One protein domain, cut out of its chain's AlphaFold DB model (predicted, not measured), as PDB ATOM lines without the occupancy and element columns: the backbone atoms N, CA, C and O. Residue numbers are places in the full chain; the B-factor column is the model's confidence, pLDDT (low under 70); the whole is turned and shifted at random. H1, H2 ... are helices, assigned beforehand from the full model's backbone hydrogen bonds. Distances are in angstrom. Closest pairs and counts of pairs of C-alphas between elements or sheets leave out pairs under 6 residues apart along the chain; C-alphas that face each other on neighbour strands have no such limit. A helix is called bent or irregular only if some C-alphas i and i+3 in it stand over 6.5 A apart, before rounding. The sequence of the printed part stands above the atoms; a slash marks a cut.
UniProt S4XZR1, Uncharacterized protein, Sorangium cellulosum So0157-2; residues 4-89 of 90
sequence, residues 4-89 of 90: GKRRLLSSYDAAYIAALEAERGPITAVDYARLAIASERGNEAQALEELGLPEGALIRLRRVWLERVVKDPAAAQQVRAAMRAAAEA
ATOM      1  N   GLY A   4     -32.591  25.115  -6.981       84.19
ATOM      2  CA  GLY A   4     -31.317  25.300  -7.692       84.19
ATOM      3  C   GLY A   4     -31.461  25.937  -9.080       84.19
ATOM      4  O   GLY A   4     -30.763  26.902  -9.381       84.19
ATOM      5  N   LYS A   5     -32.428  25.485  -9.892       86.75
ATOM      6  CA  LYS A   5     -32.667  26.038 -11.241       86.75
ATOM      7  C   LYS A   5     -33.080  27.513 -11.187       86.75
ATOM      8  O   LYS A   5     -32.660  28.302 -12.024       86.75
ATOM      9  N   ARG A   6     -33.870  27.894 -10.176       86.75
ATOM     10  CA  ARG A   6     -34.295  29.287  -9.962       86.75
ATOM     11  C   ARG A   6     -33.125  30.187  -9.564       86.75
ATOM     12  O   ARG A   6     -33.026  31.294 -10.077       86.75
ATOM     13  N   ARG A   7     -32.228  29.706  -8.692       90.00
ATOM     14  CA  ARG A   7     -31.030  30.459  -8.286       90.00
ATOM     15  C   ARG A   7     -30.081  30.691  -9.464       90.00
ATOM     16  O   ARG A   7     -29.590  31.802  -9.613       90.00
ATOM     17  N   LEU A   8     -29.868  29.679 -10.308       95.31
ATOM     18  CA  LEU A   8     -29.026  29.821 -11.499       95.31
ATOM     19  C   LEU A   8     -29.601  30.854 -12.476       95.31
ATOM     20  O   LEU A   8     -28.868  31.708 -12.959       95.31
ATOM     21  N   LEU A   9     -30.915  30.810 -12.715       94.19
ATOM     22  CA  LEU A   9     -31.592  31.770 -13.584       94.19
ATOM     23  C   LEU A   9     -31.477  33.207 -13.060       94.19
ATOM     24  O   LEU A   9     -31.100  34.092 -13.813       94.19
ATOM     25  N   SER A  10     -31.741  33.420 -11.768       93.56
ATOM     26  CA  SER A  10     -31.608  34.733 -11.124       93.56
ATOM     27  C   SER A  10     -30.171  35.269 -11.209       93.56
ATOM     28  O   SER A  10     -29.961  36.420 -11.582       93.56
ATOM     29  N   SER A  11     -29.168  34.414 -10.969       95.75
ATOM     30  CA  SER A  11     -27.753  34.788 -11.107       95.75
ATOM     31  C   SER A  11     -27.376  35.149 -12.543       95.75
ATOM     32  O   SER A  11     -26.606  36.082 -12.751       95.75
ATOM     33  N   TYR A  12     -27.894  34.411 -13.525       96.56
ATOM     34  CA  TYR A  12     -27.664  34.695 -14.937       96.56
ATOM     35  C   TYR A  12     -28.324  36.012 -15.360       96.56
ATOM     36  O   TYR A  12     -27.672  36.846 -15.981       96.56
ATOM     37  N   ASP A  13     -29.590  36.228 -14.985       97.31
ATOM     38  CA  ASP A  13     -30.324  37.456 -15.297       97.31
ATOM     39  C   ASP A  13     -29.614  38.679 -14.679       97.31
ATOM     40  O   ASP A  13     -29.422  39.684 -15.360       97.31
ATOM     41  N   ALA A  14     -29.134  38.572 -13.433       96.25
ATOM     42  CA  ALA A  14     -28.361  39.627 -12.776       96.25
ATOM     43  C   ALA A  14     -27.014  39.901 -13.467       96.25
ATOM     44  O   ALA A  14     -26.677  41.061 -13.695       96.25
ATOM     45  N   ALA A  15     -26.261  38.858 -13.833       97.88
ATOM     46  CA  ALA A  15     -24.978  39.009 -14.523       97.88
ATOM     47  C   ALA A  15     -25.141  39.644 -15.912       97.88
ATOM     48  O   ALA A  15     -24.353  40.502 -16.299       97.88
ATOM     49  N   TYR A  16     -26.191  39.257 -16.639       97.50
ATOM     50  CA  TYR A  16     -26.518  39.834 -17.938       97.50
ATOM     51  C   TYR A  16     -26.825  41.334 -17.831       97.50
ATOM     52  O   TYR A  16     -26.301  42.127 -18.607       97.50
ATOM     53  N   ILE A  17     -27.645  41.734 -16.853       97.00
ATOM     54  CA  ILE A  17     -27.962  43.151 -16.639       97.00
ATOM     55  C   ILE A  17     -26.731  43.938 -16.186       97.00
ATOM     56  O   ILE A  17     -26.501  45.024 -16.705       97.00
ATOM     57  N   ALA A  18     -25.903  43.380 -15.301       96.50
ATOM     58  CA  ALA A  18     -24.674  44.035 -14.862       96.50
ATOM     59  C   ALA A  18     -23.691  44.287 -16.021       96.50
ATOM     60  O   ALA A  18     -23.052  45.333 -16.056       96.50
ATOM     61  N   ALA A  19     -23.593  43.363 -16.984       97.19
ATOM     62  CA  ALA A  19     -22.783  43.561 -18.186       97.19
ATOM     63  C   ALA A  19     -23.311  44.726 -19.040       97.19
ATOM     64  O   ALA A  19     -22.543  45.608 -19.413       97.19
ATOM     65  N   LEU A  20     -24.630  44.791 -19.261       96.12
ATOM     66  CA  LEU A  20     -25.240  45.924 -19.965       96.12
ATOM     67  C   LEU A  20     -25.003  47.247 -19.231       96.12
ATOM     68  O   LEU A  20     -24.674  48.246 -19.865       96.12
ATOM     69  N   GLU A  21     -25.148  47.265 -17.904       95.81
ATOM     70  CA  GLU A  21     -24.910  48.461 -17.091       95.81
ATOM     71  C   GLU A  21     -23.447  48.917 -17.118       95.81
ATOM     72  O   GLU A  21     -23.187  50.117 -17.042       95.81
ATOM     73  N   ALA A  22     -22.494  47.993 -17.257       96.44
ATOM     74  CA  ALA A  22     -21.079  48.323 -17.394       96.44
ATOM     75  C   ALA A  22     -20.760  49.016 -18.732       96.44
ATOM     76  O   ALA A  22     -19.885  49.878 -18.775       96.44
ATOM     77  N   GLU A  23     -21.469  48.661 -19.805       93.88
ATOM     78  CA  GLU A  23     -21.254  49.225 -21.144       93.88
ATOM     79  C   GLU A  23     -22.019  50.536 -21.361       93.88
ATOM     80  O   GLU A  23     -21.458  51.511 -21.857       93.88
ATOM     81  N   ARG A  24     -23.305  50.575 -20.984       93.25
ATOM     82  CA  ARG A  24     -24.204  51.709 -21.267       93.25
ATOM     83  C   ARG A  24     -24.344  52.695 -20.100       93.25
ATOM     84  O   ARG A  24     -24.879  53.788 -20.278       93.25
ATOM     85  N   GLY A  25     -23.957  52.283 -18.893       95.00
ATOM     86  CA  GLY A  25     -24.314  52.944 -17.638       95.00
ATOM     87  C   GLY A  25     -25.532  52.325 -16.928       95.00
ATOM     88  O   GLY A  25     -26.246  51.481 -17.482       95.00
ATOM     89  N   PRO A  26     -25.792  52.733 -15.671       94.94
ATOM     90  CA  PRO A  26     -26.792  52.103 -14.812       94.94
ATOM     91  C   PRO A  26     -28.198  52.168 -15.414       94.94
ATOM     92  O   PRO A  26     -28.593  53.160 -16.025       94.94
ATOM     93  N   ILE A  27     -28.985  51.112 -15.218       95.12
ATOM     94  CA  ILE A  27     -30.423  51.140 -15.475       95.12
ATOM     95  C   ILE A  27     -31.082  51.692 -14.223       95.12
ATOM     96  O   ILE A  27     -30.990  51.115 -13.139       95.12
ATOM     97  N   THR A  28     -31.729  52.843 -14.362       95.25
ATOM     98  CA  THR A  28     -32.368  53.542 -13.249       95.25
ATOM     99  C   THR A  28     -33.808  53.071 -13.042       95.25
ATOM    100  O   THR A  28     -34.414  52.424 -13.900       95.25
ATOM    101  N   ALA A  29     -34.400  53.429 -11.899       94.12
ATOM    102  CA  ALA A  29     -35.820  53.178 -11.648       94.12
ATOM    103  C   ALA A  29     -36.729  53.913 -12.650       94.12
ATOM    104  O   ALA A  29     -37.819  53.430 -12.952       94.12
ATOM    105  N   VAL A  30     -36.267  55.050 -13.183       93.81
ATOM    106  CA  VAL A  30     -36.963  55.811 -14.228       93.81
ATOM    107  C   VAL A  30     -36.944  55.045 -15.547       93.81
ATOM    108  O   VAL A  30     -37.996  54.888 -16.161       93.81
ATOM    109  N   ASP A  31     -35.794  54.497 -15.945       95.12
ATOM    110  CA  ASP A  31     -35.678  53.678 -17.160       95.12
ATOM    111  C   ASP A  31     -36.575  52.440 -17.078       95.12
ATOM    112  O   ASP A  31     -37.320  52.128 -18.008       95.12
ATOM    113  N   TYR A  32     -36.563  51.761 -15.929       95.31
ATOM    114  CA  TYR A  32     -37.430  50.609 -15.706       95.31
ATOM    115  C   TYR A  32     -38.920  50.978 -15.742       95.31
ATOM    116  O   TYR A  32     -39.709  50.264 -16.360       95.31
ATOM    117  N   ALA A  33     -39.317  52.096 -15.126       93.19
ATOM    118  CA  ALA A  33     -40.701  52.568 -15.161       93.19
ATOM    119  C   ALA A  33     -41.165  52.906 -16.588       93.19
ATOM    120  O   ALA A  33     -42.276  52.533 -16.965       93.19
ATOM    121  N   ARG A  34     -40.305  53.540 -17.400       92.69
ATOM    122  CA  ARG A  34     -40.580  53.802 -18.824       92.69
ATOM    123  C   ARG A  34     -40.829  52.506 -19.593       92.69
ATOM    124  O   ARG A  34     -41.824  52.410 -20.303       92.69
ATOM    125  N   LEU A  35     -39.989  51.488 -19.393       93.94
ATOM    126  CA  LEU A  35     -40.162  50.174 -20.026       93.94
ATOM    127  C   LEU A  35     -41.420  49.439 -19.553       93.94
ATOM    128  O   LEU A  35     -42.063  48.749 -20.345       93.94
ATOM    129  N   ALA A  36     -41.776  49.566 -18.274       91.81
ATOM    130  CA  ALA A  36     -42.998  48.980 -17.734       91.81
ATOM    131  C   ALA A  36     -44.242  49.590 -18.397       91.81
ATOM    132  O   ALA A  36     -45.074  48.848 -18.911       91.81
ATOM    133  N   ILE A  37     -44.316  50.923 -18.481       91.62
ATOM    134  CA  ILE A  37     -45.424  51.637 -19.135       91.62
ATOM    135  C   ILE A  37     -45.459  51.355 -20.640       91.62
ATOM    136  O   ILE A  37     -46.525  51.106 -21.198       91.62
ATOM    137  N   ALA A  38     -44.303  51.362 -21.307       92.06
ATOM    138  CA  ALA A  38     -44.223  51.051 -22.732       92.06
ATOM    139  C   ALA A  38     -44.756  49.646 -23.026       92.06
ATOM    140  O   ALA A  38     -45.504  49.475 -23.982       92.06
ATOM    141  N   SER A  39     -44.457  48.667 -22.167       90.38
ATOM    142  CA  SER A  39     -45.004  47.318 -22.311       90.38
ATOM    143  C   SER A  39     -46.514  47.243 -22.123       90.38
ATOM    144  O   SER A  39     -47.150  46.420 -22.773       90.38
ATOM    145  N   GLU A  40     -47.095  48.051 -21.236       89.31
ATOM    146  CA  GLU A  40     -48.554  48.120 -21.088       89.31
ATOM    147  C   GLU A  40     -49.219  48.694 -22.349       89.31
ATOM    148  O   GLU A  40     -50.362  48.362 -22.652       89.31
ATOM    149  N   ARG A  41     -48.486  49.519 -23.106       90.25
ATOM    150  CA  ARG A  41     -48.933  50.156 -24.354       90.25
ATOM    151  C   ARG A  41     -48.520  49.397 -25.626       90.25
ATOM    152  O   ARG A  41     -48.876  49.843 -26.711       90.25
ATOM    153  N   GLY A  42     -47.793  48.281 -25.509       91.94
ATOM    154  CA  GLY A  42     -47.287  47.496 -26.646       91.94
ATOM    155  C   GLY A  42     -46.109  48.129 -27.403       91.94
ATOM    156  O   GLY A  42     -45.839  47.751 -28.539       91.94
ATOM    157  N   ASN A  43     -45.419  49.094 -26.788       94.12
ATOM    158  CA  ASN A  43     -44.313  49.857 -27.379       94.12
ATOM    159  C   ASN A  43     -42.946  49.470 -26.783       94.12
ATOM    160  O   ASN A  43     -42.008  50.269 -26.798       94.12
ATOM    161  N   GLU A  44     -42.805  48.267 -26.213       92.25
ATOM    162  CA  GLU A  44     -41.560  47.861 -25.551       92.25
ATOM    163  C   GLU A  44     -40.329  47.870 -26.465       92.25
ATOM    164  O   GLU A  44     -39.249  48.219 -25.997       92.25
ATOM    165  N   ALA A  45     -40.472  47.523 -27.749       92.44
ATOM    166  CA  ALA A  45     -39.354  47.485 -28.692       92.44
ATOM    167  C   ALA A  45     -38.748  48.882 -28.897       92.44
ATOM    168  O   ALA A  45     -37.542  49.059 -28.739       92.44
ATOM    169  N   GLN A  46     -39.603  49.882 -29.136       93.94
ATOM    170  CA  GLN A  46     -39.186  51.276 -29.265       93.94
ATOM    171  C   GLN A  46     -38.542  51.785 -27.968       93.94
ATOM    172  O   GLN A  46     -37.478  52.393 -27.997       93.94
ATOM    173  N   ALA A  47     -39.143  51.498 -26.811       94.12
ATOM    174  CA  ALA A  47     -38.600  51.952 -25.533       94.12
ATOM    175  C   ALA A  47     -37.249  51.298 -25.184       94.12
ATOM    176  O   ALA A  47     -36.421  51.913 -24.514       94.12
ATOM    177  N   LEU A  48     -37.003  50.058 -25.621       94.94
ATOM    178  CA  LEU A  48     -35.688  49.421 -25.494       94.94
ATOM    179  C   LEU A  48     -34.658  50.104 -26.394       94.94
ATOM    180  O   LEU A  48     -33.560  50.390 -25.924       94.94
ATOM    181  N   GLU A  49     -35.021  50.407 -27.639       94.81
ATOM    182  CA  GLU A  49     -34.155  51.105 -28.591       94.81
ATOM    183  C   GLU A  49     -33.757  52.499 -28.082       94.81
ATOM    184  O   GLU A  49     -32.570  52.819 -28.036       94.81
ATOM    185  N   GLU A  50     -34.719  53.286 -27.593       93.81
ATOM    186  CA  GLU A  50     -34.475  54.610 -26.998       93.81
ATOM    187  C   GLU A  50     -33.539  54.555 -25.779       93.81
ATOM    188  O   GLU A  50     -32.808  55.505 -25.497       93.81
ATOM    189  N   LEU A  51     -33.538  53.432 -25.055       92.88
ATOM    190  CA  LEU A  51     -32.648  53.182 -23.921       92.88
ATOM    191  C   LEU A  51     -31.330  52.500 -24.325       92.88
ATOM    192  O   LEU A  51     -30.520  52.189 -23.446       92.88
ATOM    193  N   GLY A  52     -31.102  52.238 -25.614       93.62
ATOM    194  CA  GLY A  52     -29.928  51.512 -26.101       93.62
ATOM    195  C   GLY A  52     -29.833  50.086 -25.548       93.62
ATOM    196  O   GLY A  52     -28.738  49.582 -25.309       93.62
ATOM    197  N   LEU A  53     -30.973  49.452 -25.266       94.75
ATOM    198  CA  LEU A  53     -31.056  48.103 -24.722       94.75
ATOM    199  C   LEU A  53     -31.368  47.088 -25.828       94.75
ATOM    200  O   LEU A  53     -32.215  47.344 -26.683       94.75
ATOM    201  N   PRO A  54     -30.752  45.893 -25.797       94.75
ATOM    202  CA  PRO A  54     -31.085  44.848 -26.750       94.75
ATOM    203  C   PRO A  54     -32.490  44.298 -26.478       94.75
ATOM    204  O   PRO A  54     -32.899  44.146 -25.326       94.75
ATOM    205  N   GLU A  55     -33.203  43.905 -27.534       89.38
ATOM    206  CA  GLU A  55     -34.579  43.387 -27.465       89.38
ATOM    207  C   GLU A  55     -34.727  42.228 -26.453       89.38
ATOM    208  O   GLU A  55     -35.648  42.176 -25.635       89.38
ATOM    209  N   GLY A  56     -33.734  41.332 -26.417       90.31
ATOM    210  CA  GLY A  56     -33.685  40.197 -25.490       90.31
ATOM    211  C   GLY A  56     -33.477  40.557 -24.009       90.31
ATOM    212  O   GLY A  56     -33.549  39.663 -23.153       90.31
ATOM    213  N   ALA A  57     -33.218  41.824 -23.667       94.31
ATOM    214  CA  ALA A  57     -32.995  42.253 -22.287       94.31
ATOM    215  C   ALA A  57     -34.281  42.305 -21.462       94.31
ATOM    216  O   ALA A  57     -34.227  42.098 -20.250       94.31
ATOM    217  N   LEU A  58     -35.440  42.536 -22.087       93.38
ATOM    218  CA  LEU A  58     -36.669  42.911 -21.383       93.38
ATOM    219  C   LEU A  58     -37.094  41.903 -20.309       93.38
ATOM    220  O   LEU A  58     -37.365  42.275 -19.166       93.38
ATOM    221  N   ILE A  59     -37.112  40.610 -20.643       94.31
ATOM    222  CA  ILE A  59     -37.531  39.567 -19.697       94.31
ATOM    223  C   ILE A  59     -36.569  39.435 -18.509       94.31
ATOM    224  O   ILE A  59     -37.001  39.185 -17.383       94.31
ATOM    225  N   ARG A  60     -35.268  39.626 -18.755       96.25
ATOM    226  CA  ARG A  60     -34.208  39.549 -17.740       96.25
ATOM    227  C   ARG A  60     -34.292  40.759 -16.826       96.25
ATOM    228  O   ARG A  60     -34.317  40.615 -15.606       96.25
ATOM    229  N   LEU A  61     -34.457  41.934 -17.428       95.94
ATOM    230  CA  LEU A  61     -34.602  43.194 -16.726       95.94
ATOM    231  C   LEU A  61     -35.817  43.178 -15.798       95.94
ATOM    232  O   LEU A  61     -35.681  43.496 -14.620       95.94
ATOM    233  N   ARG A  62     -36.982  42.723 -16.282       94.75
ATOM    234  CA  ARG A  62     -38.191  42.575 -15.454       94.75
ATOM    235  C   ARG A  62     -37.962  41.696 -14.233       94.75
ATOM    236  O   ARG A  62     -38.410  42.041 -13.146       94.75
ATOM    237  N   ARG A  63     -37.265  40.567 -14.383       96.38
ATOM    238  CA  ARG A  63     -36.986  39.666 -13.255       96.38
ATOM    239  C   ARG A  63     -36.039  40.293 -12.242       96.38
ATOM    240  O   ARG A  63     -36.327  40.240 -11.050       96.38
ATOM    241  N   VAL A  64     -34.960  40.919 -12.711       96.81
ATOM    242  CA  VAL A  64     -33.997  41.616 -11.846       96.81
ATOM    243  C   VAL A  64     -34.686  42.736 -11.067       96.81
ATOM    244  O   VAL A  64     -34.525  42.828  -9.851       96.81
ATOM    245  N   TRP A  65     -35.509  43.545 -11.733       95.88
ATOM    246  CA  TRP A  65     -36.223  44.642 -11.085       95.88
ATOM    247  C   TRP A  65     -37.342  44.180 -10.161       95.88
ATOM    248  O   TRP A  65     -37.508  44.767  -9.094       95.88
ATOM    249  N   LEU A  66     -38.059  43.105 -10.497       93.75
ATOM    250  CA  LEU A  66     -39.025  42.498  -9.583       93.75
ATOM    251  C   LEU A  66     -38.336  42.037  -8.293       93.75
ATOM    252  O   LEU A  66     -38.805  42.345  -7.200       93.75
ATOM    253  N   GLU A  67     -37.199  41.346  -8.402       94.19
ATOM    254  CA  GLU A  67     -36.421  40.957  -7.226       94.19
ATOM    255  C   GLU A  67     -35.902  42.167  -6.439       94.19
ATOM    256  O   GLU A  67     -35.956  42.151  -5.209       94.19
ATOM    257  N   ARG A  68     -35.414  43.209  -7.126       94.69
ATOM    258  CA  ARG A  68     -34.920  44.444  -6.500       94.69
ATOM    259  C   ARG A  68     -36.029  45.146  -5.716       94.69
ATOM    260  O   ARG A  68     -35.832  45.435  -4.546       94.69
ATOM    261  N   VAL A  69     -37.204  45.339  -6.311       94.56
ATOM    262  CA  VAL A  69     -38.372  45.978  -5.672       94.56
ATOM    263  C   VAL A  69     -38.878  45.182  -4.464       94.56
ATOM    264  O   VAL A  69     -39.324  45.772  -3.485       94.56
ATOM    265  N   VAL A  70     -38.798  43.849  -4.505       94.00
ATOM    266  CA  VAL A  70     -39.170  42.997  -3.361       94.00
ATOM    267  C   VAL A  70     -38.163  43.115  -2.212       94.00
ATOM    268  O   VAL A  70     -38.560  43.078  -1.050       94.00
ATOM    269  N   LYS A  71     -36.866  43.223  -2.518       94.12
ATOM    270  CA  LYS A  71     -35.784  43.244  -1.518       94.12
ATOM    271  C   LYS A  71     -35.488  44.640  -0.969       94.12
ATOM    272  O   LYS A  71     -34.993  44.743   0.147       94.12
ATOM    273  N   ASP A  72     -35.767  45.684  -1.743       94.25
ATOM    274  CA  ASP A  72     -35.435  47.069  -1.428       94.25
ATOM    275  C   ASP A  72     -36.685  47.973  -1.495       94.25
ATOM    276  O   ASP A  72     -37.143  48.349  -2.584       94.25
ATOM    277  N   PRO A  73     -37.237  48.367  -0.331       92.81
ATOM    278  CA  PRO A  73     -38.361  49.294  -0.256       92.81
ATOM    279  C   PRO A  73     -38.086  50.663  -0.895       92.81
ATOM    280  O   PRO A  73     -39.026  51.296  -1.379       92.81
ATOM    281  N   ALA A  74     -36.833  51.132  -0.918       93.06
ATOM    282  CA  ALA A  74     -36.484  52.403  -1.547       93.06
ATOM    283  C   ALA A  74     -36.586  52.293  -3.072       93.06
ATOM    284  O   ALA A  74     -37.240  53.129  -3.702       93.06
ATOM    285  N   ALA A  75     -36.057  51.216  -3.661       90.06
ATOM    286  CA  ALA A  75     -36.250  50.922  -5.081       90.06
ATOM    287  C   ALA A  75     -37.741  50.797  -5.439       90.06
ATOM    288  O   ALA A  75     -38.185  51.332  -6.456       90.06
ATOM    289  N   ALA A  76     -38.543  50.158  -4.579       91.62
ATOM    290  CA  ALA A  76     -39.991  50.080  -4.761       91.62
ATOM    291  C   ALA A  76     -40.653  51.468  -4.808       91.62
ATOM    292  O   ALA A  76     -41.500  51.725  -5.666       91.62
ATOM    293  N   GLN A  77     -40.271  52.370  -3.899       94.50
ATOM    294  CA  GLN A  77     -40.781  53.742  -3.889       94.50
ATOM    295  C   GLN A  77     -40.348  54.527  -5.128       94.50
ATOM    296  O   GLN A  77     -41.185  55.196  -5.728       94.50
ATOM    297  N   GLN A  78     -39.084  54.408  -5.540       93.69
ATOM    298  CA  GLN A  78     -38.550  55.083  -6.724       93.69
ATOM    299  C   GLN A  78     -39.281  54.655  -7.999       93.69
ATOM    300  O   GLN A  78     -39.702  55.514  -8.771       93.69
ATOM    301  N   VAL A  79     -39.502  53.350  -8.197       92.81
ATOM    302  CA  VAL A  79     -40.252  52.842  -9.358       92.81
ATOM    303  C   VAL A  79     -41.691  53.352  -9.336       92.81
ATOM    304  O   VAL A  79     -42.168  53.871 -10.339       92.81
ATOM    305  N   ARG A  80     -42.383  53.283  -8.190       92.44
ATOM    306  CA  ARG A  80     -43.759  53.800  -8.069       92.44
ATOM    307  C   ARG A  80     -43.843  55.300  -8.343       92.44
ATOM    308  O   ARG A  80     -44.787  55.745  -8.986       92.44
ATOM    309  N   ALA A  81     -42.883  56.076  -7.845       93.19
ATOM    310  CA  ALA A  81     -42.813  57.510  -8.094       93.19
ATOM    311  C   ALA A  81     -42.579  57.804  -9.581       93.19
ATOM    312  O   ALA A  81     -43.294  58.623 -10.151       93.19
ATOM    313  N   ALA A  82     -41.652  57.085 -10.219       91.31
ATOM    314  CA  ALA A  82     -41.373  57.226 -11.642       91.31
ATOM    315  C   ALA A  82     -42.575  56.836 -12.519       91.31
ATOM    316  O   ALA A  82     -42.874  57.541 -13.478       91.31
ATOM    317  N   MET A  83     -43.301  55.769 -12.168       89.19
ATOM    318  CA  MET A  83     -44.517  55.372 -12.889       89.19
ATOM    319  C   MET A  83     -45.623  56.426 -12.778       89.19
ATOM    320  O   MET A  83     -46.260  56.730 -13.780       89.19
ATOM    321  N   ARG A  84     -45.828  57.027 -11.594       90.31
ATOM    322  CA  ARG A  84     -46.789  58.135 -11.429       90.31
ATOM    323  C   ARG A  84     -46.395  59.358 -12.254       90.31
ATOM    324  O   ARG A  84     -47.215  59.860 -13.007       90.31
ATOM    325  N   ALA A  85     -45.133  59.777 -12.171       86.12
ATOM    326  CA  ALA A  85     -44.640  60.928 -12.924       86.12
ATOM    327  C   ALA A  85     -44.782  60.735 -14.445       86.12
ATOM    328  O   ALA A  85     -45.146  61.662 -15.158       86.12
ATOM    329  N   ALA A  86     -44.534  59.522 -14.945       77.81
ATOM    330  CA  ALA A  86     -44.699  59.200 -16.359       77.81
ATOM    331  C   ALA A  86     -46.172  59.055 -16.791       77.81
ATOM    332  O   ALA A  86     -46.464  59.212 -17.971       77.81
ATOM    333  N   ALA A  87     -47.092  58.769 -15.865       73.00
ATOM    334  CA  ALA A  87     -48.531  58.768 -16.130       73.00
ATOM    335  C   ALA A  87     -49.134  60.185 -16.165       73.00
ATOM    336  O   ALA A  87     -50.140  60.399 -16.834       73.00
ATOM    337  N   GLU A  88     -48.531  61.136 -15.447       71.25
ATOM    338  CA  GLU A  88     -48.932  62.552 -15.419       71.25
ATOM    339  C   GLU A  88     -48.326  63.373 -16.570       71.25
ATOM    340  O   GLU A  88     -48.767  64.495 -16.824       71.25
ATOM    341  N   ALA A  89     -47.327  62.832 -17.274       56.53
ATOM    342  CA  ALA A  89     -46.766  63.454 -18.467       56.53
ATOM    343  C   ALA A  89     -47.755  63.321 -19.653       56.53
ATOM    344  O   ALA A  89     -48.175  62.194 -19.938       56.53
TER     345      ALA A  89
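AT A GLANCE: This is residues 4 to 89 of the 90 residues of an uncharacterized protein of Sorangium cellulosum So0157-2 (UniProt S4XZR1). H4 runs through the middle, with H3 turning off at one end and H5 at the other, a three-sided bracket that has H2 packed between its two arms. The longest helix, H1, crosses H4 on the side away from H2, and the helices that touch are mostly crossed rather than side by side. The printed part has 86 residues, with five named helices in the order H1, H2, H3, H4, H5 and no named strand; the class is all helix. The whole is compact, with a radius of gyration of the C-alphas of 12.8 A, and spans 41 by 28 by 23 A.

IN THESE COORDINATES: H1 is residues 4 to 24, from C-alpha 4 at (-31.317, 25.300, -7.692), and measures 30.5 A from first to last C-alpha. H2 is residues 29 to 40, 16.6 A long. H3 is residues 44 to 50, 9.9 A long. H4 is residues 55 to 71, 26.0 A long, from C-alpha 55 at (-34.579, 43.387, -27.465). It is irregular, but only just: C-alphas 56 and 59 are 7.0 A apart. H5 is residues 73 to 88, 22.7 A long, ending with C-alpha 88 at (-48.932, 62.552, -15.419).

HOW THE PARTS SIT: H4 is the hub, touching H1, H3 and H5. H1 touches it with residues 10 to 17 alone, the closest C-alphas being those of Asp 13 and Arg 60, 5.0 A apart; they run opposite ways at a steep tilt of 69 degrees, only just short of about perpendicular. H3 and H4 touch only at the corner by their link, closest at the C-alphas of Ala 45 and Glu 55, 6.4 A, and are about perpendicular at 84 degrees. H4 and H5 also touch only at the corner, closest at the C-alphas of Val 69 and Ala 76, 4.5 A, at a steep tilt of 55 degrees, opposite ways. H2 and H4 are close but not clearly touching, with the C-alphas of Tyr 32 and Trp 65 7.6 A apart. H2 touches H5, closest at the C-alphas of Ala 29 and Val 79, 5.0 A, at a steep tilt of 55 degrees, the same way. H2 and H3 form a helical hairpin, at a steep tilt of 39 degrees, opposite ways; their closest C-alphas, of Ala 38 and Glu 44, are 5.0 A apart. H1 is apart from H2, H3 and H5, and H3 is apart from H5. In H1, H2, H3 and H5 every O i to N i+4 pair is within hydrogen-bond range; in H4 11 of 13 are.

THE WHOLE: The two C-alphas farthest apart, those of Gly 4 and Ala 89, are 42.5 A apart. The printed part has no cut, and the four links between the helices are tight. The mean pLDDT of the printed part is 92.4, and one residue, Ala 89, is under 70.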